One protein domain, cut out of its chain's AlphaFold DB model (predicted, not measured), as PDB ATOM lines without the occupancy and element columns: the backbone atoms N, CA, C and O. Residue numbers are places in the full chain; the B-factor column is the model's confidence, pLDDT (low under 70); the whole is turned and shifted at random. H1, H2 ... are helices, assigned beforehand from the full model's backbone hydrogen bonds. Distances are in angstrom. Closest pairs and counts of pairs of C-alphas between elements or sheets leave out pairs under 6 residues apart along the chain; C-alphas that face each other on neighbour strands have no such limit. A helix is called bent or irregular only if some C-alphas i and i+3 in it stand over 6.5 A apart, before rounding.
ATOM      1  N   HIS A  16     -18.473   5.597  13.161       72.50
ATOM      2  CA  HIS A  16     -18.765   6.387  11.962       72.50
ATOM      3  C   HIS A  16     -20.049   5.927  11.260       72.50
ATOM      4  O   HIS A  16     -20.800   6.754  10.751       72.50
ATOM      5  N   GLU A  17     -20.336   4.625  11.279       78.31
ATOM      6  CA  GLU A  17     -21.540   4.074  10.651       78.31
ATOM      7  C   GLU A  17     -22.784   4.332  11.503       78.31
ATOM      8  O   GLU A  17     -23.829   4.710  10.976       78.31
ATOM      9  N   ILE A  18     -22.653   4.231  12.830       85.56
ATOM     10  CA  ILE A  18     -23.743   4.541  13.766       85.56
ATOM     11  C   ILE A  18     -24.080   6.037  13.723       85.56
ATOM     12  O   ILE A  18     -25.255   6.393  13.681       85.56
ATOM     13  N   MET A  19     -23.073   6.915  13.678       80.25
ATOM     14  CA  MET A  19     -23.307   8.359  13.562       80.25
ATOM     15  C   MET A  19     -23.946   8.742  12.226       80.25
ATOM     16  O   MET A  19     -24.866   9.558  12.209       80.25
ATOM     17  N   GLY A  20     -23.526   8.115  11.123       88.12
ATOM     18  CA  GLY A  20     -24.166   8.309   9.821       88.12
ATOM     19  C   GLY A  20     -25.631   7.866   9.818       88.12
ATOM     20  O   GLY A  20     -26.497   8.597   9.338       88.12
ATOM     21  N   ALA A  21     -25.933   6.710  10.414       89.88
ATOM     22  CA  ALA A  21     -27.301   6.208  10.528       89.88
ATOM     23  C   ALA A  21     -28.191   7.135  11.373       89.88
ATOM     24  O   ALA A  21     -29.309   7.451  10.969       89.88
ATOM     25  N   LEU A  22     -27.684   7.622  12.510       90.38
ATOM     26  CA  LEU A  22     -28.419   8.537  13.386       90.38
ATOM     27  C   LEU A  22     -28.726   9.870  12.684       90.38
ATOM     28  O   LEU A  22     -29.826  10.408  12.814       90.38
ATOM     29  N   TRP A  23     -27.779  10.362  11.883       87.75
ATOM     30  CA  TRP A  23     -27.959  11.562  11.069       87.75
ATOM     31  C   TRP A  23     -29.025  11.368   9.980       87.75
ATOM     32  O   TRP A  23     -29.901  12.218   9.810       87.75
ATOM     33  N   MET A  24     -29.011  10.218   9.298       90.00
ATOM     34  CA  MET A  24     -30.004   9.887   8.266       90.00
ATOM     35  C   MET A  24     -31.413   9.704   8.837       90.00
ATOM     36  O   MET A  24     -32.383  10.100   8.194       90.00
ATOM     37  N   ILE A  25     -31.543   9.171  10.054       91.56
ATOM     38  CA  ILE A  25     -32.832   9.083  10.756       91.56
ATOM     39  C   ILE A  25     -33.356  10.484  11.088       91.56
ATOM     40  O   ILE A  25     -34.518  10.781  10.811       91.56
ATOM     41  N   GLY A  26     -32.502  11.366  11.618       85.19
ATOM     42  CA  GLY A  26     -32.874  12.753  11.908       85.19
ATOM     43  C   GLY A  26     -33.353  13.507  10.664       85.19
ATOM     44  O   GLY A  26     -34.399  14.156  10.702       85.19
ATOM     45  N   MET A  27     -32.642  13.357   9.543       85.81
ATOM     46  CA  MET A  27     -33.039  13.944   8.257       85.81
ATOM     47  C   MET A  27     -34.326  13.326   7.694       85.81
ATOM     48  O   MET A  27     -35.201  14.056   7.231       85.81
ATOM     49  N   GLY A  28     -34.475  12.001   7.764       89.38
ATOM     50  CA  GLY A  28     -35.653  11.299   7.251       89.38
ATOM     51  C   GLY A  28     -36.943  11.688   7.973       89.38
ATOM     52  O   GLY A  28     -37.962  11.931   7.325       89.38
ATOM     53  N   VAL A  29     -36.894  11.821   9.302       85.31
ATOM     54  CA  VAL A  29     -38.051  12.257  10.100       85.31
ATOM     55  C   VAL A  29     -38.454  13.689   9.743       85.31
ATOM     56  O   VAL A  29     -39.641  13.946   9.569       85.31
ATOM     57  N   LEU A  30     -37.491  14.601   9.560       83.19
ATOM     58  CA  LEU A  30     -37.751  15.998   9.183       83.19
ATOM     59  C   LEU A  30     -38.347  16.152   7.775       83.19
ATOM     60  O   LEU A  30     -39.137  17.066   7.531       83.19
ATOM     61  N   PHE A  31     -37.951  15.277   6.850       82.56
ATOM     62  CA  PHE A  31     -38.416  15.308   5.463       82.56
ATOM     63  C   PHE A  31     -39.881  14.859   5.338       82.56
ATOM     64  O   PHE A  31     -40.621  15.382   4.507       82.56
ATOM     65  N   ILE A  32     -40.325  13.935   6.200       83.12
ATOM     66  CA  ILE A  32     -41.701  13.411   6.210       83.12
ATOM     67  C   ILE A  32     -42.708  14.417   6.781       83.12
ATOM     68  O   ILE A  32     -43.855  14.453   6.340       83.12
ATOM     69  N   THR A  33     -42.310  15.270   7.726       83.00
ATOM     70  CA  THR A  33     -43.235  16.202   8.392       83.00
ATOM     71  C   THR A  33     -43.704  17.353   7.493       83.00
ATOM     72  O   THR A  33     -44.567  18.123   7.905       83.00
ATOM     73  N   GLY A  34     -43.126  17.533   6.294       78.12
ATOM     74  CA  GLY A  34     -43.453  18.635   5.368       78.12
ATOM     75  C   GLY A  34     -43.117  20.037   5.904       78.12
ATOM     76  O   GLY A  34     -43.337  21.046   5.242       78.12
ATOM     77  N   TRP A  35     -42.570  20.094   7.118       79.56
ATOM     78  CA  TRP A  35     -42.283  21.266   7.938       79.56
ATOM     79  C   TRP A  35     -40.764  21.365   8.149       79.56
ATOM     80  O   TRP A  35     -40.269  21.566   9.258       79.56
ATOM     81  N   TRP A  36     -39.995  21.186   7.071       81.06
ATOM     82  CA  TRP A  36     -38.534  21.071   7.154       81.06
ATOM     83  C   TRP A  36     -37.854  22.355   7.664       81.06
ATOM     84  O   TRP A  36     -36.886  22.287   8.418       81.06
ATOM     85  N   TRP A  37     -38.420  23.524   7.342       82.94
ATOM     86  CA  TRP A  37     -37.949  24.835   7.802       82.94
ATOM     87  C   TRP A  37     -38.064  25.013   9.323       82.94
ATOM     88  O   TRP A  37     -37.044  25.261   9.967       82.94
ATOM     89  N   PRO A  38     -39.251  24.864   9.943       82.88
ATOM     90  CA  PRO A  38     -39.358  24.957  11.398       82.88
ATOM     91  C   PRO A  38     -38.635  23.804  12.111       82.88
ATOM     92  O   PRO A  38     -38.066  24.024  13.176       82.88
ATOM     93  N   GLY A  39     -38.569  22.608  11.514       84.94
ATOM     94  CA  GLY A  39     -37.823  21.479  12.075       84.94
ATOM     95  C   GLY A  39     -36.325  21.760  12.234       84.94
ATOM     96  O   GLY A  39     -35.770  21.511  13.303       84.94
ATOM     97  N   ILE A  40     -35.672  22.326  11.211       83.81
ATOM     98  CA  ILE A  40     -34.237  22.666  11.260       83.81
ATOM     99  C   ILE A  40     -33.964  23.757  12.297       83.81
ATOM    100  O   ILE A  40     -32.989  23.656  13.040       83.81
ATOM    101  N   LEU A  41     -34.827  24.775  12.381       86.88
ATOM    102  CA  LEU A  41     -34.673  25.860  13.355       86.88
ATOM    103  C   LEU A  41     -34.804  25.356  14.796       86.88
ATOM    104  O   LEU A  41     -34.006  25.738  15.651       86.88
ATOM    105  N   ILE A  42     -35.754  24.453  15.052       88.00
ATOM    106  CA  ILE A  42     -35.903  23.814  16.363       88.00
ATOM    107  C   ILE A  42     -34.690  22.928  16.661       88.00
ATOM    108  O   ILE A  42     -34.132  23.017  17.751       88.00
ATOM    109  N   LEU A  43     -34.234  22.117  15.701       85.75
ATOM    110  CA  LEU A  43     -33.090  21.222  15.894       85.75
ATOM    111  C   LEU A  43     -31.799  22.003  16.185       85.75
ATOM    112  O   LEU A  43     -31.072  21.656  17.113       85.75
ATOM    113  N   MET A  44     -31.548  23.093  15.456       88.00
ATOM    114  CA  MET A  44     -30.420  23.995  15.718       88.00
ATOM    115  C   MET A  44     -30.541  24.698  17.069       88.00
ATOM    116  O   MET A  44     -29.551  24.785  17.796       88.00
ATOM    117  N   GLY A  45     -31.743  25.142  17.446       90.31
ATOM    118  CA  GLY A  45     -31.996  25.712  18.769       90.31
ATOM    119  C   GLY A  45     -31.694  24.718  19.891       90.31
ATOM    120  O   GLY A  45     -30.985  25.047  20.840       90.31
ATOM    121  N   VAL A  46     -32.148  23.471  19.754       90.69
ATOM    122  CA  VAL A  46     -31.924  22.411  20.746       90.69
ATOM    123  C   VAL A  46     -30.443  22.026  20.831       90.69
ATOM    124  O   VAL A  46     -29.917  21.920  21.936       90.69
ATOM    125  N   ILE A  47     -29.736  21.889  19.703       85.75
ATOM    126  CA  ILE A  47     -28.283  21.631  19.697       85.75
ATOM    127  C   ILE A  47     -27.521  22.793  20.348       85.75
ATOM    128  O   ILE A  47     -26.565  22.556  21.082       85.75
ATOM    129  N   SER A  48     -27.951  24.039  20.129       86.06
ATOM    130  CA  SER A  48     -27.340  25.215  20.754       86.06
ATOM    131  C   SER A  48     -27.542  25.231  22.271       86.06
ATOM    132  O   SER A  48     -26.581  25.466  23.000       86.06
ATOM    133  N   VAL A  49     -28.746  24.910  22.755       90.25
ATOM    134  CA  VAL A  49     -29.051  24.852  24.195       90.25
ATOM    135  C   VAL A  49     -28.323  23.694  24.873       90.25
ATOM    136  O   VAL A  49     -27.698  23.899  25.907       90.25
ATOM    137  N   ILE A  50     -28.341  22.495  24.286       86.81
ATOM    138  CA  ILE A  50     -27.620  21.331  24.827       86.81
ATOM    139  C   ILE A  50     -26.107  21.570  24.772       86.81
ATOM    140  O   ILE A  50     -25.389  21.225  25.708       86.81
ATOM    141  N   GLY A  51     -25.612  22.191  23.702       80.81
ATOM    142  CA  GLY A  51     -24.219  22.598  23.577       80.81
ATOM    143  C   GLY A  51     -23.831  23.586  24.671       80.81
ATOM    144  O   GLY A  51     -22.853  23.351  25.363       80.81
ATOM    145  N   ALA A  52     -24.614  24.637  24.909       78.81
ATOM    146  CA  ALA A  52     -24.373  25.571  26.009       78.81
ATOM    147  C   ALA A  52     -24.399  24.868  27.380       78.81
ATOM    148  O   ALA A  52     -23.454  25.021  28.149       78.81
ATOM    149  N   ALA A  53     -25.407  24.019  27.608       80.31
ATOM    150  CA  ALA A  53     -25.613  23.286  28.858       80.31
ATOM    151  C   ALA A  53     -24.549  22.213  29.150       80.31
ATOM    152  O   ALA A  53     -24.382  21.776  30.284       80.31
ATOM    153  N   THR A  54     -23.838  21.738  28.125       77.12
ATOM    154  CA  THR A  54     -22.741  20.767  28.277       77.12
ATOM    155  C   THR A  54     -21.370  21.430  28.169       77.12
ATOM    156  O   THR A  54     -20.405  20.940  28.745       77.12
ATOM    157  N   ASN A  55     -21.240  22.575  27.499       63.03
ATOM    158  CA  ASN A  55     -19.973  23.304  27.399       63.03
ATOM    159  C   ASN A  55     -19.561  23.947  28.731       63.03
ATOM    160  O   ASN A  55     -18.365  24.079  28.980       63.03
ATOM    161  N   GLU A  56     -20.509  24.256  29.620       59.44
ATOM    162  CA  GLU A  56     -20.216  24.622  31.016       59.44
ATOM    163  C   GLU A  56     -19.500  23.501  31.794       59.44
ATOM    164  O   GLU A  56     -18.733  23.779  32.712       59.44
ATOM    165  N   TRP A  57     -19.680  22.237  31.397       51.16
ATOM    166  CA  TRP A  57     -19.007  21.080  31.998       51.16
ATOM    167  C   TRP A  57     -17.610  20.862  31.400       51.16
ATOM    168  O   TRP A  57     -16.669  20.537  32.118       51.16
ATOM    169  N   LYS A  58     -17.447  21.103  30.089       49.50
ATOM    170  CA  LYS A  58     -16.197  20.809  29.365       49.50
ATOM    171  C   LYS A  58     -15.169  21.934  29.488       49.50
ATOM    172  O   LYS A  58     -13.997  21.728  29.203       49.50
ATOM    173  N   TRP A  59     -15.607  23.130  29.877       54.22
ATOM    174  CA  TRP A  59     -14.737  24.293  30.055       54.22
ATOM    175  C   TRP A  59     -14.236  24.466  31.498       54.22
ATOM    176  O   TRP A  59     -13.252  25.163  31.717       54.22
ATOM    177  N   ASN A  60     -14.859  23.805  32.481       58.00
ATOM    178  CA  ASN A  60     -14.571  24.028  33.902       58.00
ATOM    179  C   ASN A  60     -13.774  22.904  34.594       58.00
ATOM    180  O   ASN A  60     -13.651  22.938  35.817       58.00
TER     181      ASN A  60
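Overview. This is residues 16 to 60 of the 139 residues of an uncharacterized protein of Chloroflexi bacterium (UniProt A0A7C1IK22). Two helices meet near their ends in an open V, the longer arm H2 and the shorter arm H1, with a tight link at the point of the V. Away from that corner the arms spread, and residues 16 to 25 of H1 and residues 44 to 60, of which 44 to 58 belong to H2, stand free. The printed part has 45 residues with two named helices, H1 then H2, and no named strand; the class is all helix. The whole is loose, with a radius of gyration of the C-alphas of 13.3 A, and only just flat, spanning 40 by 27 by 8 A.

Arrangement. Begin with the longest helix, H2, residues 36 to 58, and look from its first residues to H1, residues 16 to 32. The two only just touch, with 3 pairs of C-alphas within 8 A, and only at the corner by their link. H1 touches with residue 30 alone and H2 with residues 36 to 40 alone; the closest C-alphas are those of Leu 30 and Trp 36, 5.5 A apart. Their lines stand at a steep tilt of 39 degrees, and they run opposite ways. Their centres are 16.6 A apart. In the backbone of H1 every O i to N i+4 pair is within hydrogen-bond range; in H2 18 of 19 are.

Along the chain. Find C-alpha 36 at (-38.534, 21.071, 7.154); from there H2 runs 31.5 A to C-alpha 58 at (-16.197, 20.809, 29.365). H1 starts at C-alpha 16, at (-18.765, 6.387, 11.962), and runs 24.7 A to C-alpha 32. Neither helix is bent.

Size, cuts and confidence. Look at Gly 34 and Asn 60 for the two C-alphas farthest apart, 41.0 A. The printed part has no cut, and its one link, of 3 residues, is tight. In the B-factor column, the mean pLDDT of the printed part is 80.8, and residues 55 to 60 are under 70.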